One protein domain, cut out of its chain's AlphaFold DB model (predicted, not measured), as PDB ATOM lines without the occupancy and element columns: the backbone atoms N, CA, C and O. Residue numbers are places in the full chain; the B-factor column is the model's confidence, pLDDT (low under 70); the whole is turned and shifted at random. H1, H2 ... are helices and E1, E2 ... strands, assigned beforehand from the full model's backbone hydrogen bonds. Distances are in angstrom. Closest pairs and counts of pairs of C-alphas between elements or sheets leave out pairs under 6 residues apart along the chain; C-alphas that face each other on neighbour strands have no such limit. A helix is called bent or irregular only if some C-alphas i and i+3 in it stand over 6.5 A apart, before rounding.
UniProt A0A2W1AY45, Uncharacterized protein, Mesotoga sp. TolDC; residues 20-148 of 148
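What this domain is: This is residues 20 to 148 of the 148 residues of an uncharacterized protein of Mesotoga sp. TolDC (UniProt A0A2W1AY45). Two small strand hairpins, E1 with E2 and E3 with E4, pack on either side of the helix H2, which lies in the middle of an elongated body. H1 and H4 make the end beyond E1 and E2, H3 lies at the other end, beyond E3 and E4, and residues 104 to 133 run back along the outside from H3 to H4, pairing briefly with E3 and then with E1. The printed part has 129 residues, under half of them in named elements, in the order H1 E1 E2 H2 E3 E4 H3 H4; the class is mixed, and each sheet is one antiparallel pair. It is compact, with a radius of gyration of the C-alphas of 15.6 A, and only just elongated, spanning 46 by 30 by 24 A.

How they stand to each other: Start at H1, residues 20 to 25, which touches H4, residues 134 to 146, at a shallow tilt of 24 degrees, opposite ways; the closest C-alphas, of Leu 23 and Val 137, are 6.1 A apart. Next look at the hairpin of E1, residues 28 to 30, and E2, residues 37 to 39, antiparallel at 152 degrees, with N 29 and O 38 2.7 A apart. From Ile 38 of E2, look to Ala 66 of H2, residues 57 to 71: these closest C-alphas of E2 and H2 are 6.4 A apart. The second hairpin is E3, residues 76 to 81, and E4, residues 86 to 91, antiparallel at 149 degrees, with N 78 and O 89 2.9 A apart. The closest C-alphas of H2 and E4, of Phe 57 and Tyr 88, are 6.1 A apart. H3, residues 94 to 103, is near E3, and is apart from H2 and H4. Each O i to N i+4 pair is within hydrogen-bond range in H1 and H3, against 9 of 11 in H2 and 8 of 9 in H4.

Where its parts are: Find C-alpha 20 at (184.058, 151.878, 112.746), where H1 begins; it is 8.4 A long. E1 measures 6.0 A and E2 6.7 A. H2 begins at (185.273, 157.997, 89.702) and is 19.1 A long; it is irregular, with C-alphas 62 and 65 7.4 A apart. E3 and E4 are each 16.2 A long, and H3 14.4 A. H4, 19.0 A long, ends at C-alpha 146, (179.871, 166.905, 112.925).

The domain as a whole: The C-alphas farthest apart, of Pro 105 and Asp 135, are 46.0 A apart. The printed part has no cut; the links from E2 to H2 and from H3 to H4 are long. Residues 142 to 148, of which 142 to 146 belong to H4, stand free. Mean pLDDT of the printed part is 93.6, and residues 146 to 148 are under 70.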
ATOM      1  N   GLU A  20     183.568 152.328 111.439       94.69
ATOM      2  CA  GLU A  20     184.058 151.878 112.746       94.69
ATOM      3  C   GLU A  20     184.843 150.561 112.651       94.69
ATOM      4  O   GLU A  20     185.970 150.480 113.140       94.69
ATOM      5  N   ASP A  21     184.286 149.554 111.970       94.19
ATOM      6  CA  ASP A  21     184.937 148.254 111.783       94.19
ATOM      7  C   ASP A  21     186.245 148.401 110.999       94.19
ATOM      8  O   ASP A  21     187.298 147.952 111.450       94.19
ATOM      9  N   CYS A  22     186.206 149.127 109.879       94.38
ATOM     10  CA  CYS A  22     187.382 149.358 109.051       94.38
ATOM     11  C   CYS A  22     188.492 150.104 109.810       94.38
ATOM     12  O   CYS A  22     189.648 149.682 109.773       94.38
ATOM     13  N   LEU A  23     188.168 151.202 110.502       96.38
ATOM     14  CA  LEU A  23     189.146 152.005 111.246       96.38
ATOM     15  C   LEU A  23     189.772 151.218 112.407       96.38
ATOM     16  O   LEU A  23     190.956 151.389 112.691       96.38
ATOM     17  N   THR A  24     188.994 150.337 113.042       96.94
ATOM     18  CA  THR A  24     189.447 149.515 114.171       96.94
ATOM     19  C   THR A  24     190.297 148.331 113.714       96.94
ATOM     20  O   THR A  24     191.315 148.004 114.331       96.94
ATOM     21  N   ASN A  25     189.879 147.654 112.643       95.19
ATOM     22  CA  ASN A  25     190.413 146.342 112.299       95.19
ATOM     23  C   ASN A  25     191.448 146.369 111.178       95.19
ATOM     24  O   ASN A  25     192.337 145.509 111.190       95.19
ATOM     25  N   HIS A  26     191.407 147.343 110.267       95.56
ATOM     26  CA  HIS A  26     192.268 147.357 109.084       95.56
ATOM     27  C   HIS A  26     193.446 148.317 109.206       95.56
ATOM     28  O   HIS A  26     193.407 149.327 109.914       95.56
ATOM     29  N   VAL A  27     194.508 148.024 108.457       96.25
ATOM     30  CA  VAL A  27     195.599 148.983 108.252       96.25
ATOM     31  C   VAL A  27     195.105 150.158 107.404       96.25
ATOM     32  O   VAL A  27     194.463 149.974 106.369       96.25
ATOM     33  N   GLN A  28     195.437 151.374 107.831       97.62
ATOM     34  CA  GLN A  28     195.077 152.618 107.162       97.62
ATOM     35  C   GLN A  28     196.329 153.328 106.637       97.62
ATOM     36  O   GLN A  28     197.395 153.270 107.251       97.62
ATOM     37  N   TYR A  29     196.179 154.054 105.534       97.94
ATOM     38  CA  TYR A  29     197.008 155.202 105.201       97.94
ATOM     39  C   TYR A  29     196.459 156.428 105.933       97.94
ATOM     40  O   TYR A  29     195.279 156.752 105.800       97.94
ATOM     41  N   ILE A  30     197.319 157.136 106.658       98.12
ATOM     42  CA  ILE A  30     196.998 158.348 107.404       98.12
ATOM     43  C   ILE A  30     197.620 159.547 106.697       98.12
ATOM     44  O   ILE A  30     198.841 159.670 106.594       98.12
ATOM     45  N   CYS A  31     196.761 160.448 106.225       97.31
ATOM     46  CA  CYS A  31     197.180 161.693 105.596       97.31
ATOM     47  C   CYS A  31     197.880 162.601 106.612       97.31
ATOM     48  O   CYS A  31     197.256 163.054 107.572       97.31
ATOM     49  N   SER A  32     199.145 162.940 106.381       95.88
ATOM     50  CA  SER A  32     199.906 163.821 107.277       95.88
ATOM     51  C   SER A  32     199.421 165.271 107.238       95.88
ATOM     52  O   SER A  32     199.643 166.022 108.182       95.88
ATOM     53  N   THR A  33     198.749 165.670 106.158       95.50
ATOM     54  CA  THR A  33     198.252 167.038 105.985       95.50
ATOM     55  C   THR A  33     196.907 167.283 106.676       95.50
ATOM     56  O   THR A  33     196.692 168.367 107.211       95.50
ATOM     57  N   CYS A  34     195.975 166.323 106.638       96.12
ATOM     58  CA  CYS A  34     194.610 166.524 107.155       96.12
ATOM     59  C   CYS A  34     194.073 165.402 108.058       96.12
ATOM     60  O   CYS A  34     192.902 165.419 108.440       96.12
ATOM     61  N   GLY A  35     194.894 164.400 108.371       96.44
ATOM     62  CA  GLY A  35     194.525 163.288 109.247       96.44
ATOM     63  C   GLY A  35     193.559 162.274 108.637       96.44
ATOM     64  O   GLY A  35     193.192 161.327 109.320       96.44
ATOM     65  N   ARG A  36     193.136 162.434 107.372       97.56
ATOM     66  CA  ARG A  36     192.234 161.481 106.704       97.56
ATOM     67  C   ARG A  36     192.812 160.066 106.730       97.56
ATOM     68  O   ARG A  36     193.932 159.865 106.257       97.56
ATOM     69  N   ALA A  37     192.022 159.115 107.216       97.81
ATOM     70  CA  ALA A  37     192.336 157.695 107.225       97.81
ATOM     71  C   ALA A  37     191.718 157.023 105.994       97.81
ATOM     72  O   ALA A  37     190.532 157.200 105.697       97.81
ATOM     73  N   ILE A  38     192.529 156.285 105.242       97.50
ATOM     74  CA  ILE A  38     192.133 155.594 104.013       97.50
ATOM     75  C   ILE A  38     192.525 154.131 104.161       97.50
ATOM     76  O   ILE A  38     193.693 153.837 104.391       97.50
ATOM     77  N   CYS A  39     191.578 153.214 104.004       96.38
ATOM     78  CA  CYS A  39     191.870 151.793 104.143       96.38
ATOM     79  C   CYS A  39     192.902 151.326 103.111       96.38
ATOM     80  O   CYS A  39     192.835 151.716 101.944       96.38
ATOM     81  N   MET A  40     193.834 150.485 103.555       95.06
ATOM     82  CA  MET A  40     194.859 149.855 102.715       95.06
ATOM     83  C   MET A  40     194.507 148.419 102.322       95.06
ATOM     84  O   MET A  40     195.256 147.793 101.576       95.06
ATOM     85  N   GLU A  41     193.401 147.887 102.836       91.00
ATOM     86  CA  GLU A  41     192.953 146.524 102.567       91.00
ATOM     87  C   GLU A  41     191.894 146.517 101.465       91.00
ATOM     88  O   GLU A  41     191.008 147.373 101.424       91.00
ATOM     89  N   ASP A  42     192.013 145.545 100.562       83.44
ATOM     90  CA  ASP A  42     191.064 145.339  99.477       83.44
ATOM     91  C   ASP A  42     189.943 144.391  99.897       83.44
ATOM     92  O   ASP A  42     190.176 143.234 100.249       83.44
ATOM     93  N   ASP A  43     188.710 144.867  99.758       78.44
ATOM     94  CA  ASP A  43     187.501 144.060  99.796       78.44
ATOM     95  C   ASP A  43     186.711 144.267  98.494       78.44
ATOM     96  O   ASP A  43     185.922 145.203  98.332       78.44
ATOM     97  N   GLU A  44     186.895 143.349  97.544       76.31
ATOM     98  CA  GLU A  44     186.176 143.361  96.262       76.31
ATOM     99  C   GLU A  44     184.666 143.079  96.417       76.31
ATOM    100  O   GLU A  44     183.881 143.446  95.537       76.31
ATOM    101  N   ARG A  45     184.215 142.453  97.521       74.06
ATOM    102  CA  ARG A  45     182.776 142.250  97.786       74.06
ATOM    103  C   ARG A  45     182.133 143.569  98.177       74.06
ATOM    104  O   ARG A  45     181.054 143.905  97.684       74.06
ATOM    105  N   GLU A  46     182.816 144.325  99.026       71.44
ATOM    106  CA  GLU A  46     182.377 145.647  99.447       71.44
ATOM    107  C   GLU A  46     182.762 146.756  98.460       71.44
ATOM    108  O   GLU A  46     182.217 147.857  98.567       71.44
ATOM    109  N   ARG A  47     183.578 146.451  97.441       78.12
ATOM    110  CA  ARG A  47     184.141 147.414  96.477       78.12
ATOM    111  C   ARG A  47     184.875 148.531  97.204       78.12
ATOM    112  O   ARG A  47     184.529 149.705  97.082       78.12
ATOM    113  N   HIS A  48     185.839 148.135  98.014       81.31
ATOM    114  CA  HIS A  48     186.506 148.999  98.967       81.31
ATOM    115  C   HIS A  48     188.004 148.717  98.962       81.31
ATOM    116  O   HIS A  48     188.394 147.558  98.988       81.31
ATOM    117  N   GLY A  49     188.826 149.762  98.958       88.44
ATOM    118  CA  GLY A  49     190.279 149.625  99.005       88.44
ATOM    119  C   GLY A  49     190.989 150.056  97.717       88.44
ATOM    120  O   GLY A  49     190.351 150.264  96.679       88.44
ATOM    121  N   PRO A  50     192.316 150.245  97.797       91.19
ATOM    122  CA  PRO A  50     193.137 150.844  96.744       91.19
ATOM    123  C   PRO A  50     193.277 150.007  95.468       91.19
ATOM    124  O   PRO A  50     193.511 150.570  94.400       91.19
ATOM    125  N   GLY A  51     193.139 148.687  95.556       89.50
ATOM    126  CA  GLY A  51     193.173 147.768  94.426       89.50
ATOM    127  C   GLY A  51     191.789 147.325  93.958       89.50
ATOM    128  O   GLY A  51     191.707 146.610  92.963       89.50
ATOM    129  N   SER A  52     190.702 147.738  94.611       91.56
ATOM    130  CA  SER A  52     189.352 147.220  94.354       91.56
ATOM    131  C   SER A  52     188.625 147.861  93.165       91.56
ATOM    132  O   SER A  52     188.984 148.929  92.669       91.56
ATOM    133  N   SER A  53     187.571 147.195  92.680       93.38
ATOM    134  CA  SER A  53     186.718 147.699  91.593       93.38
ATOM    135  C   SER A  53     185.642 148.654  92.131       93.38
ATOM    136  O   SER A  53     184.623 148.219  92.665       93.38
ATOM    137  N   LEU A  54     185.842 149.960  91.976       94.88
ATOM    138  CA  LEU A  54     185.039 151.018  92.596       94.88
ATOM    139  C   LEU A  54     183.816 151.408  91.755       94.88
ATOM    140  O   LEU A  54     183.804 151.303  90.527       94.88
ATOM    141  N   SER A  55     182.750 151.846  92.429       92.31
ATOM    142  CA  SER A  55     181.465 152.194  91.805       92.31
ATOM    143  C   SER A  55     181.480 153.505  91.031       92.31
ATOM    144  O   SER A  55     180.703 153.653  90.089       92.31
ATOM    145  N   SER A  56     182.326 154.455  91.421       95.50
ATOM    146  CA  SER A  56     182.376 155.781  90.816       95.50
ATOM    147  C   SER A  56     183.807 156.308  90.715       95.50
ATOM    148  O   SER A  56     184.698 155.891  91.458       95.50
ATOM    149  N   PHE A  57     184.012 157.267  89.812       96.81
ATOM    150  CA  PHE A  57     185.273 157.997  89.702       96.81
ATOM    151  C   PHE A  57     185.632 158.716  91.013       96.81
ATOM    152  O   PHE A  57     186.792 158.732  91.417       96.81
ATOM    153  N   ASN A  58     184.634 159.272  91.708       95.62
ATOM    154  CA  ASN A  58     184.848 159.959  92.979       95.62
ATOM    155  C   ASN A  58     185.330 158.992  94.067       95.62
ATOM    156  O   ASN A  58     186.275 159.323  94.775       95.62
ATOM    157  N   ASP A  59     184.764 157.784  94.151       95.00
ATOM    158  CA  ASP A  59     185.257 156.755  95.076       95.00
ATOM    159  C   ASP A  59     186.719 156.400  94.762       95.00
ATOM    160  O   ASP A  59     187.545 156.325  95.668       95.00
ATOM    161  N   ALA A  60     187.072 156.261  93.477       96.69
ATOM    162  CA  ALA A  60     188.454 156.029  93.044       96.69
ATOM    163  C   ALA A  60     189.405 157.159  93.437       96.69
ATOM    164  O   ALA A  60     190.492 156.896  93.953       96.69
ATOM    165  N   MET A  61     188.978 158.413  93.304       97.00
ATOM    166  CA  MET A  61     189.759 159.552  93.788       97.00
ATOM    167  C   MET A  61     190.016 159.490  95.298       97.00
ATOM    168  O   MET A  61     191.086 159.907  95.747       97.00
ATOM    169  N   LEU A  62     189.082 158.955  96.091       96.56
ATOM    170  CA  LEU A  62     189.260 158.842  97.539       96.56
ATOM    171  C   LEU A  62     190.329 157.813  97.930       96.56
ATOM    172  O   LEU A  62     190.983 158.044  98.949       96.56
ATOM    173  N   TYR A  63     190.547 156.761  97.129       97.06
ATOM    174  CA  TYR A  63     191.577 155.731  97.357       97.06
ATOM    175  C   TYR A  63     192.889 155.957  96.605       97.06
ATOM    176  O   TYR A  63     193.863 155.269  96.905       97.06
ATOM    177  N   LEU A  64     192.960 156.916  95.675       96.69
ATOM    178  CA  LEU A  64     194.148 157.141  94.842       96.69
ATOM    179  C   LEU A  64     195.441 157.230  95.664       96.69
ATOM    180  O   LEU A  64     196.415 156.556  95.350       96.69
ATOM    181  N   ARG A  65     195.428 157.976  96.776       96.88
ATOM    182  CA  ARG A  65     196.608 158.112  97.641       96.88
ATOM    183  C   ARG A  65     197.036 156.793  98.303       96.88
ATOM    184  O   ARG A  65     198.228 156.528  98.432       96.88
ATOM    185  N   ALA A  66     196.081 155.960  98.710       96.81
ATOM    186  CA  ALA A  66     196.372 154.634  99.254       96.81
ATOM    187  C   ALA A  66     196.935 153.696  98.172       96.81
ATOM    188  O   ALA A  66     197.845 152.918  98.444       96.81
ATOM    189  N   ALA A  67     196.465 153.813  96.927       96.88
ATOM    190  CA  ALA A  67     197.007 153.055  95.803       96.88
ATOM    191  C   ALA A  67     198.448 153.459  95.466       96.88
ATOM    192  O   ALA A  67     199.293 152.589  95.279       96.88
ATOM    193  N   GLU A  68     198.775 154.753  95.480       97.00
ATOM    194  CA  GLU A  68     200.162 155.217  95.316       97.00
ATOM    195  C   GLU A  68     201.091 154.649  96.388       97.00
ATOM    196  O   GLU A  68     202.221 154.250  96.096       97.00
ATOM    197  N   ALA A  69     200.610 154.610  97.632       96.19
ATOM    198  CA  ALA A  69     201.328 154.029  98.755       96.19
ATOM    199  C   ALA A  69     201.532 152.515  98.574       96.19
ATOM    200  O   ALA A  69     202.633 152.016  98.804       96.19
ATOM    201  N   LEU A  70     200.503 151.800  98.110       94.88
ATOM    202  CA  LEU A  70     200.544 150.361  97.841       94.88
ATOM    203  C   LEU A  70     201.502 150.009  96.691       94.88
ATOM    204  O   LEU A  70     202.318 149.098  96.813       94.88
ATOM    205  N   PHE A  71     201.415 150.730  95.573       94.38
ATOM    206  CA  PHE A  71     202.198 150.461  94.363       94.38
ATOM    207  C   PHE A  71     203.574 151.141  94.354       94.38
ATOM    208  O   PHE A  71     204.379 150.892  93.443       94.38
ATOM    209  N   ASN A  72     203.844 151.970  95.367       94.06
ATOM    210  CA  ASN A  72     205.050 152.772  95.532       94.06
ATOM    211  C   ASN A  72     205.410 153.526  94.241       94.06
ATOM    212  O   ASN A  72     206.453 153.290  93.623       94.06
ATOM    213  N   GLY A  73     204.487 154.366  93.781       94.56
ATOM    214  CA  GLY A  73     204.645 155.130  92.550       94.56
ATOM    215  C   GLY A  73     203.402 155.937  92.178       94.56
ATOM    216  O   GLY A  73     202.389 155.854  92.875       94.56
ATOM    217  N   PRO A  74     203.472 156.714  91.081       95.00
ATOM    218  CA  PRO A  74     202.288 157.360  90.524       95.00
ATOM    219  C   PRO A  74     201.272 156.294  90.105       95.00
ATOM    220  O   PRO A  74     201.636 155.144  89.852       95.00
ATOM    221  N   CYS A  75     200.000 156.674  90.075       97.06
ATOM    222  CA  CYS A  75     198.901 155.787  89.715       97.06
ATOM    223  C   CYS A  75     197.908 156.507  88.805       97.06
ATOM    224  O   CYS A  75     197.793 157.733  88.837       97.06
ATOM    225  N   GLY A  76     197.165 155.722  88.029       97.44
ATOM    226  CA  GLY A  76     196.094 156.179  87.158       97.44
ATOM    227  C   GLY A  76     194.751 155.541  87.505       97.44
ATOM    228  O   GLY A  76     194.683 154.365  87.863       97.44
ATOM    229  N   ILE A  77     193.671 156.313  87.379       98.38
ATOM    230  CA  ILE A  77     192.287 155.839  87.493       98.38
ATOM    231  C   ILE A  77     191.756 155.552  86.097       98.38
ATOM    232  O   ILE A  77     191.723 156.440  85.246       98.38
ATOM    233  N   TYR A  78     191.266 154.338  85.881       98.44
ATOM    234  CA  TYR A  78     190.743 153.898  84.594       98.44
ATOM    235  C   TYR A  78     189.263 153.561  84.707       98.44
ATOM    236  O   TYR A  78     188.838 152.883  85.645       98.44
ATOM    237  N   GLU A  79     188.487 154.011  83.723       98.31
ATOM    238  CA  GLU A  79     187.119 153.547  83.525       98.31
ATOM    239  C   GLU A  79     187.131 152.207  82.789       98.31
ATOM    240  O   GLU A  79     187.770 152.043  81.744       98.31
ATOM    241  N   LEU A  80     186.405 151.248  83.348       98.12
ATOM    242  CA  LEU A  80     186.278 149.898  82.838       98.12
ATOM    243  C   LEU A  80     184.808 149.510  82.719       98.12
ATOM    244  O   LEU A  80     183.940 149.993  83.446       98.12
ATOM    245  N   THR A  81     184.527 148.581  81.815       97.25
ATOM    246  CA  THR A  81     183.201 147.989  81.665       97.25
ATOM    247  C   THR A  81     183.287 146.507  81.337       97.25
ATOM    248  O   THR A  81     184.219 146.070  80.665       97.25
ATOM    249  N   ASP A  82     182.302 145.738  81.792       95.62
ATOM    250  CA  ASP A  82     182.057 144.349  81.375       95.62
ATOM    251  C   ASP A  82     180.921 144.242  80.332       95.62
ATOM    252  O   ASP A  82     180.421 143.159  80.040       95.62
ATOM    253  N   GLY A  83     180.483 145.382  79.783       93.31
ATOM    254  CA  GLY A  83     179.354 145.499  78.861       93.31
ATOM    255  C   GLY A  83     177.997 145.705  79.541       93.31
ATOM    256  O   GLY A  83     177.081 146.204  78.890       93.31
ATOM    257  N   ALA A  84     177.859 145.381  80.830       93.81
ATOM    258  CA  ALA A  84     176.627 145.592  81.595       93.81
ATOM    259  C   ALA A  84     176.750 146.751  82.590       93.81
ATOM    260  O   ALA A  84     175.809 147.524  82.769       93.81
ATOM    261  N   LYS A  85     177.908 146.879  83.239       94.88
ATOM    262  CA  LYS A  85     178.195 147.932  84.217       94.88
ATOM    263  C   LYS A  85     179.498 148.644  83.894       94.88
ATOM    264  O   LYS A  85     180.411 148.078  83.293       94.88
ATOM    265  N   VAL A  86     179.571 149.888  84.346       96.75
ATOM    266  CA  VAL A  86     180.805 150.668  84.418       96.75
ATOM    267  C   VAL A  86     181.339 150.598  85.847       96.75
ATOM    268  O   VAL A  86     180.564 150.550  86.807       96.75
ATOM    269  N   PHE A  87     182.656 150.539  85.984       97.12
ATOM    270  CA  PHE A  87     183.373 150.592  87.252       97.12
ATOM    271  C   PHE A  87     184.747 151.223  87.035       97.12
ATOM    272  O   PHE A  87     185.206 151.375  85.905       97.12
ATOM    273  N   TYR A  88     185.399 151.594  88.127       97.81
ATOM    274  CA  TYR A  88     186.670 152.304  88.103       97.81
ATOM    275  C   TYR A  88     187.706 151.499  88.869       97.81
ATOM    276  O   TYR A  88     187.393 150.908  89.900       97.81
ATOM    277  N   LYS A  89     188.937 151.450  88.370       97.25
ATOM    278  CA  LYS A  89     190.032 150.751  89.046       97.25
ATOM    279  C   LYS A  89     191.305 151.574  88.939       97.25
ATOM    280  O   LYS A  89     191.500 152.293  87.954       97.25
ATOM    281  N   ILE A  90     192.128 151.494  89.975       97.94
ATOM    282  CA  ILE A  90     193.401 152.197  90.041       97.94
ATOM    283  C   ILE A  90     194.499 151.217  89.642       97.94
ATOM    284  O   ILE A  90     194.552 150.097  90.150       97.94
ATOM    285  N   PHE A  91     195.373 151.638  88.736       97.31
ATOM    286  CA  PHE A  91     196.565 150.885  88.364       97.31
ATOM    287  C   PHE A  91     197.791 151.775  88.496       97.31
ATOM    288  O   PHE A  91     197.701 152.992  88.352       97.31
ATOM    289  N   LYS A  92     198.948 151.157  88.735       95.62
ATOM    290  CA  LYS A  92     200.231 151.860  88.737       95.62
ATOM    291  C   LYS A  92     200.512 152.532  87.391       95.62
ATOM    292  O   LYS A  92     200.960 153.668  87.334       95.62
ATOM    293  N   ASP A  93     200.252 151.810  86.309       94.44
ATOM    294  CA  ASP A  93     200.560 152.227  84.950       94.44
ATOM    295  C   ASP A  93     199.694 151.468  83.933       94.44
ATOM    296  O   ASP A  93     198.864 150.610  84.268       94.44
ATOM    297  N   LYS A  94     199.912 151.791  82.655       95.25
ATOM    298  CA  LYS A  94     199.238 151.144  81.532       95.25
ATOM    299  C   LYS A  94     199.537 149.646  81.447       95.25
ATOM    300  O   LYS A  94     198.660 148.898  81.020       95.25
ATOM    301  N   ASP A  95     200.716 149.193  81.867       95.75
ATOM    302  CA  ASP A  95     201.051 147.767  81.869       95.75
ATOM    303  C   ASP A  95     200.193 147.015  82.898       95.75
ATOM    304  O   ASP A  95     199.658 145.948  82.596       95.75
ATOM    305  N   GLY A  96     199.960 147.612  84.072       96.00
ATOM    306  CA  GLY A  96     199.007 147.119  85.068       96.00
ATOM    307  C   GLY A  96     197.588 146.970  84.513       96.00
ATOM    308  O   GLY A  96     196.968 145.917  84.682       96.00
ATOM    309  N   LEU A  97     197.101 147.977  83.779       97.12
ATOM    310  CA  LEU A  97     195.818 147.889  83.073       97.12
ATOM    311  C   LEU A  97     195.812 146.737  82.053       97.12
ATOM    312  O   LEU A  97     194.859 145.958  82.012       97.12
ATOM    313  N   MET A  98     196.841 146.636  81.208       97.38
ATOM    314  CA  MET A  98     196.898 145.613  80.155       97.38
ATOM    315  C   MET A  98     196.923 144.201  80.744       97.38
ATOM    316  O   MET A  98     196.183 143.340  80.272       97.38
ATOM    317  N   ASN A  99     197.703 143.972  81.804       97.12
ATOM    318  CA  ASN A  99     197.736 142.695  82.518       97.12
ATOM    319  C   ASN A  99     196.351 142.317  83.049       97.12
ATOM    320  O   ASN A  99     195.874 141.211  82.798       97.12
ATOM    321  N   TYR A 100     195.655 143.263  83.680       96.50
ATOM    322  CA  TYR A 100     194.296 143.038  84.161       96.50
ATOM    323  C   TYR A 100     193.318 142.682  83.031       96.50
ATOM    324  O   TYR A 100     192.520 141.758  83.175       96.50
ATOM    325  N   LEU A 101     193.372 143.379  81.893       97.19
ATOM    326  CA  LEU A 101     192.506 143.086  80.746       97.19
ATOM    327  C   LEU A 101     192.818 141.723  80.106       97.19
ATOM    328  O   LEU A 101     191.899 141.039  79.661       97.19
ATOM    329  N   MET A 102     194.087 141.298  80.089       97.00
ATOM    330  CA  MET A 102     194.469 139.959  79.619       97.00
ATOM    331  C   MET A 102     193.903 138.852  80.515       97.00
ATOM    332  O   MET A 102     193.460 137.822  80.011       97.00
ATOM    333  N   GLU A 103     193.891 139.068  81.831       96.94
ATOM    334  CA  GLU A 103     193.322 138.125  82.803       96.94
ATOM    335  C   GLU A 103     191.784 138.127  82.814       96.94
ATOM    336  O   GLU A 103     191.168 137.176  83.293       96.94
ATOM    337  N   ASN A 104     191.155 139.179  82.282       96.12
ATOM    338  CA  ASN A 104     189.712 139.397  82.326       96.12
ATOM    339  C   ASN A 104     189.170 139.785  80.933       96.12
ATOM    340  O   ASN A 104     188.821 140.949  80.709       96.12
ATOM    341  N   PRO A 105     189.093 138.836  79.981       95.12
ATOM    342  CA  PRO A 105     188.797 139.113  78.571       95.12
ATOM    343  C   PRO A 105     187.384 139.663  78.310       95.12
ATOM    344  O   PRO A 105     187.111 140.209  77.240       95.12
ATOM    345  N   GLU A 106     186.464 139.516  79.263       95.94
ATOM    346  CA  GLU A 106     185.135 140.124  79.224       95.94
ATOM    347  C   GLU A 106     185.152 141.628  79.532       95.94
ATOM    348  O   GLU A 106     184.207 142.341  79.185       95.94
ATOM    349  N   LYS A 107     186.223 142.121  80.162       97.19
ATOM    350  CA  LYS A 107     186.371 143.516  80.575       97.19
ATOM    351  C   LYS A 107     187.061 144.336  79.494       97.19
ATOM    352  O   LYS A 107     187.863 143.843  78.703       97.19
ATOM    353  N   ARG A 108     186.737 145.625  79.450       97.25
ATOM    354  CA  ARG A 108     187.275 146.584  78.479       97.25
ATOM    355  C   ARG A 108     187.538 147.918  79.153       97.25
ATOM    356  O   ARG A 108     186.792 148.304  80.046       97.25
ATOM    357  N   CYS A 109     188.541 148.637  78.662       97.69
ATOM    358  CA  CYS A 109     188.747 150.056  78.939       97.69
ATOM    359  C   CYS A 109     188.367 150.841  77.676       97.69
ATOM    360  O   CYS A 109     189.142 150.811  76.717       97.69
ATOM    361  N   PRO A 110     187.181 151.476  77.611       96.12
ATOM    362  CA  PRO A 110     186.712 152.133  76.390       96.12
ATOM    363  C   PRO A 110     187.649 153.235  75.892       96.12
ATOM    364  O   PRO A 110     187.838 153.376  74.687       96.12
ATOM    365  N   LEU A 111     188.241 153.988  76.822       95.81
ATOM    366  CA  LEU A 111     189.153 155.083  76.509       95.81
ATOM    367  C   LEU A 111     190.583 154.588  76.216       95.81
ATOM    368  O   LEU A 111     191.279 155.159  75.384       95.81
ATOM    369  N   GLY A 112     191.020 153.495  76.856       93.69
ATOM    370  CA  GLY A 112     192.363 152.917  76.678       93.69
ATOM    371  C   GLY A 112     193.507 153.701  77.345       93.69
ATOM    372  O   GLY A 112     194.677 153.332  77.197       93.69
ATOM    373  N   GLU A 113     193.167 154.753  78.084       95.56
ATOM    374  CA  GLU A 113     194.037 155.622  78.883       95.56
ATOM    375  C   GLU A 113     193.331 155.973  80.201       95.56
ATOM    376  O   GLU A 113     192.141 155.689  80.381       95.56
ATOM    377  N   ALA A 114     194.081 156.533  81.148       97.19
ATOM    378  CA  ALA A 114     193.539 156.904  82.443       97.19
ATOM    379  C   ALA A 114     192.675 158.167  82.330       97.19
ATOM    380  O   ALA A 114     193.013 159.115  81.627       97.19
ATOM    381  N   LEU A 115     191.586 158.209  83.097       97.62
ATOM    382  CA  LEU A 115     190.803 159.429  83.299       97.62
ATOM    383  C   LEU A 115     191.542 160.453  84.166       97.62
ATOM    384  O   LEU A 115     191.257 161.648  84.107       97.62
ATOM    385  N   HIS A 116     192.449 159.974  85.015       96.38
ATOM    386  CA  HIS A 116     193.285 160.793  85.876       96.38
ATOM    387  C   HIS A 116     194.576 160.047  86.191       96.38
ATOM    388  O   HIS A 116     194.510 158.863  86.509       96.38
ATOM    389  N   GLU A 117     195.710 160.739  86.158       94.75
ATOM    390  CA  GLU A 117     197.013 160.215  86.573       94.75
ATOM    391  C   GLU A 117     197.665 161.199  87.536       94.75
ATOM    392  O   GLU A 117     197.569 162.418  87.355       94.75
ATOM    393  N   THR A 118     198.335 160.678  88.559       92.56
ATOM    394  CA  THR A 118     199.156 161.525  89.419       92.56
ATOM    395  C   THR A 118     200.433 161.923  88.685       92.56
ATOM    396  O   THR A 118     201.243 161.071  88.327       92.56
ATOM    397  N   GLU A 119     200.649 163.228  88.527       84.44
ATOM    398  CA  GLU A 119     201.857 163.770  87.894       84.44
ATOM    399  C   GLU A 119     203.111 163.609  88.774       84.44
ATOM    400  O   GLU A 119     204.190 163.290  88.277       84.44
ATOM    401  N   GLU A 120     202.974 163.798  90.092       86.44
ATOM    402  CA  GLU A 120     204.082 163.739  91.048       86.44
ATOM    403  C   GLU A 120     203.814 162.732  92.168       86.44
ATOM    404  O   GLU A 120     202.936 162.925  93.013       86.44
ATOM    405  N   PHE A 121     204.638 161.687  92.232       89.25
ATOM    406  CA  PHE A 121     204.604 160.733  93.333       89.25
ATOM    407  C   PHE A 121     205.344 161.263  94.564       89.25
ATOM    408  O   PHE A 121     206.516 161.642  94.498       89.25
ATOM    409  N   ARG A 122     204.672 161.207  95.717       89.88
ATOM    410  CA  ARG A 122     205.270 161.479  97.029       89.88
ATOM    411  C   ARG A 122     205.438 160.174  97.809       89.88
ATOM    412  O   ARG A 122     204.412 159.568  98.144       89.88
ATOM    413  N   PRO A 123     206.677 159.759  98.133       92.88
ATOM    414  CA  PRO A 123     206.924 158.570  98.937       92.88
ATOM    415  C   PRO A 123     206.205 158.615 100.284       92.88
ATOM    416  O   PRO A 123     206.011 159.683 100.867       92.88
ATOM    417  N   VAL A 124     205.827 157.438 100.766       93.81
ATOM    418  CA  VAL A 124     205.271 157.265 102.108       93.81
ATOM    419  C   VAL A 124     206.375 157.508 103.136       93.81
ATOM    420  O   VAL A 124     207.490 157.010 102.977       93.81
ATOM    421  N   VAL A 125     206.066 158.260 104.190       93.94
ATOM    422  CA  VAL A 125     206.962 158.456 105.338       93.94
ATOM    423  C   VAL A 125     206.564 157.555 106.506       93.94
ATOM    424  O   VAL A 125     205.440 157.053 106.583       93.94
ATOM    425  N   GLU A 126     207.505 157.325 107.421       92.81
ATOM    426  CA  GLU A 126     207.285 156.476 108.592       92.81
ATOM    427  C   GLU A 126     206.052 156.929 109.395       92.81
ATOM    428  O   GLU A 126     205.839 158.119 109.624       92.81
ATOM    429  N   GLY A 127     205.218 155.966 109.798       93.69
ATOM    430  CA  GLY A 127     204.000 156.212 110.578       93.69
ATOM    431  C   GLY A 127     202.738 156.524 109.766       93.69
ATOM    432  O   GLY A 127     201.656 156.550 110.352       93.69
ATOM    433  N   GLN A 128     202.830 156.704 108.442       97.38
ATOM    434  CA  GLN A 128     201.645 156.931 107.600       97.38
ATOM    435  C   GLN A 128     200.830 155.664 107.337       97.38
ATOM    436  O   GLN A 128     199.628 155.766 107.155       97.38
ATOM    437  N   ILE A 129     201.446 154.481 107.307       97.56
ATOM    438  CA  ILE A 129     200.726 153.214 107.110       97.56
ATOM    439  C   ILE A 129     200.720 152.455 108.431       97.56
ATOM    440  O   ILE A 129     201.755 151.934 108.849       97.56
ATOM    441  N   ARG A 130     199.568 152.409 109.102       97.75
ATOM    442  CA  ARG A 130     199.410 151.752 110.409       97.75
ATOM    443  C   ARG A 130     197.943 151.520 110.759       97.75
ATOM    444  O   ARG A 130     197.048 152.044 110.104       97.75
ATOM    445  N   LYS A 131     197.702 150.755 111.823       97.62
ATOM    446  CA  LYS A 131     196.396 150.752 112.493       97.62
ATOM    447  C   LYS A 131     196.260 151.996 113.369       97.62
ATOM    448  O   LYS A 131     197.257 152.464 113.933       97.62
ATOM    449  N   LEU A 132     195.040 152.507 113.452       97.81
ATOM    450  CA  LEU A 132     194.674 153.513 114.439       97.81
ATOM    451  C   LEU A 132     194.513 152.845 115.803       97.81
ATOM    452  O   LEU A 132     194.140 151.670 115.884       97.81
ATOM    453  N   ASP A 133     194.823 153.577 116.863       97.62
ATOM    454  CA  ASP A 133     194.424 153.162 118.200       97.62
ATOM    455  C   ASP A 133     192.964 153.536 118.486       97.62
ATOM    456  O   ASP A 133     192.294 154.211 117.705       97.62
ATOM    457  N   LYS A 134     192.449 153.051 119.614       97.69
ATOM    458  CA  LYS A 134     191.046 153.230 119.976       97.69
ATOM    459  C   LYS A 134     190.654 154.708 120.113       97.69
ATOM    460  O   LYS A 134     189.563 155.071 119.680       97.69
ATOM    461  N   ASP A 135     191.518 155.533 120.699       98.00
ATOM    462  CA  ASP A 135     191.211 156.939 120.954       98.00
ATOM    463  C   ASP A 135     191.175 157.713 119.626       98.00
ATOM    464  O   ASP A 135     190.271 158.518 119.396       98.00
ATOM    465  N   GLU A 136     192.090 157.389 118.705       97.94
ATOM    466  CA  GLU A 136     192.105 157.938 117.346       97.94
ATOM    467  C   GLU A 136     190.861 157.545 116.537       97.94
ATOM    468  O   GLU A 136     190.309 158.379 115.819       97.94
ATOM    469  N   VAL A 137     190.394 156.294 116.645       98.00
ATOM    470  CA  VAL A 137     189.156 155.851 115.977       98.00
ATOM    471  C   VAL A 137     187.947 156.623 116.507       98.00
ATOM    472  O   VAL A 137     187.144 157.121 115.715       98.00
ATOM    473  N   GLU A 138     187.815 156.749 117.829       97.44
ATOM    474  CA  GLU A 138     186.705 157.476 118.458       97.44
ATOM    475  C   GLU A 138     186.695 158.962 118.073       97.44
ATOM    476  O   GLU A 138     185.632 159.527 117.801       97.44
ATOM    477  N   GLU A 139     187.863 159.609 118.034       97.44
ATOM    478  CA  GLU A 139     187.992 160.999 117.592       97.44
ATOM    479  C   GLU A 139     187.613 161.159 116.116       97.44
ATOM    480  O   GLU A 139     186.789 162.012 115.782       97.44
ATOM    481  N   TYR A 140     188.133 160.289 115.249       97.19
ATOM    482  CA  TYR A 140     187.871 160.342 113.813       97.19
ATOM    483  C   TYR A 140     186.382 160.177 113.480       97.19
ATOM    484  O   TYR A 140     185.849 160.891 112.628       97.19
ATOM    485  N   LEU A 141     185.699 159.238 114.148       96.06
ATOM    486  CA  LEU A 141     184.260 159.024 113.978       96.06
ATOM    487  C   LEU A 141     183.450 160.223 114.477       96.06
ATOM    488  O   LEU A 141     182.522 160.649 113.795       96.06
ATOM    489  N   ARG A 142     183.833 160.813 115.615       95.56
ATOM    490  CA  ARG A 142     183.164 162.001 116.161       95.56
ATOM    491  C   ARG A 142     183.258 163.195 115.217       95.56
ATOM    492  O   ARG A 142     182.271 163.891 115.028       95.56
ATOM    493  N   GLU A 143     184.429 163.447 114.638       94.31
ATOM    494  CA  GLU A 143     184.608 164.536 113.670       94.31
ATOM    495  C   GLU A 143     183.756 164.324 112.419       94.31
ATOM    496  O   GLU A 143     183.184 165.274 111.896       94.31
ATOM    497  N   ARG A 144     183.618 163.070 111.977       90.94
ATOM    498  CA  ARG A 144     182.802 162.723 110.814       90.94
ATOM    499  C   ARG A 144     181.311 163.004 111.020       90.94
ATOM    500  O   ARG A 144     180.657 163.424 110.078       90.94
ATOM    501  N   GLU A 145     180.786 162.797 112.225       82.12
ATOM    502  CA  GLU A 145     179.377 163.079 112.553       82.12
ATOM    503  C   GLU A 145     179.051 164.580 112.645       82.12
ATOM    504  O   GLU A 145     177.882 164.951 112.623       82.12
ATOM    505  N   VAL A 146     180.058 165.448 112.789       66.00
ATOM    506  CA  VAL A 146     179.871 166.905 112.925       66.00
ATOM    507  C   VAL A 146     179.747 167.603 111.564       66.00
ATOM    508  O   VAL A 146     179.218 168.714 111.499       66.00
ATOM    509  N   ASP A 147     180.217 166.959 110.494       54.41
ATOM    510  CA  ASP A 147     180.244 167.507 109.132       54.41
ATOM    511  C   ASP A 147     179.001 167.135 108.276       54.41
ATOM    512  O   ASP A 147     178.861 167.673 107.173       54.41
ATOM    513  N   ASP A 148     178.095 166.279 108.784       47.62
ATOM    514  CA  ASP A 148     176.797 165.888 108.176       47.62
ATOM    515  C   ASP A 148     175.600 166.699 108.731       47.62
ATOM    516  O   ASP A 148     174.699 167.064 107.931       47.62
TER     517      ASP A 148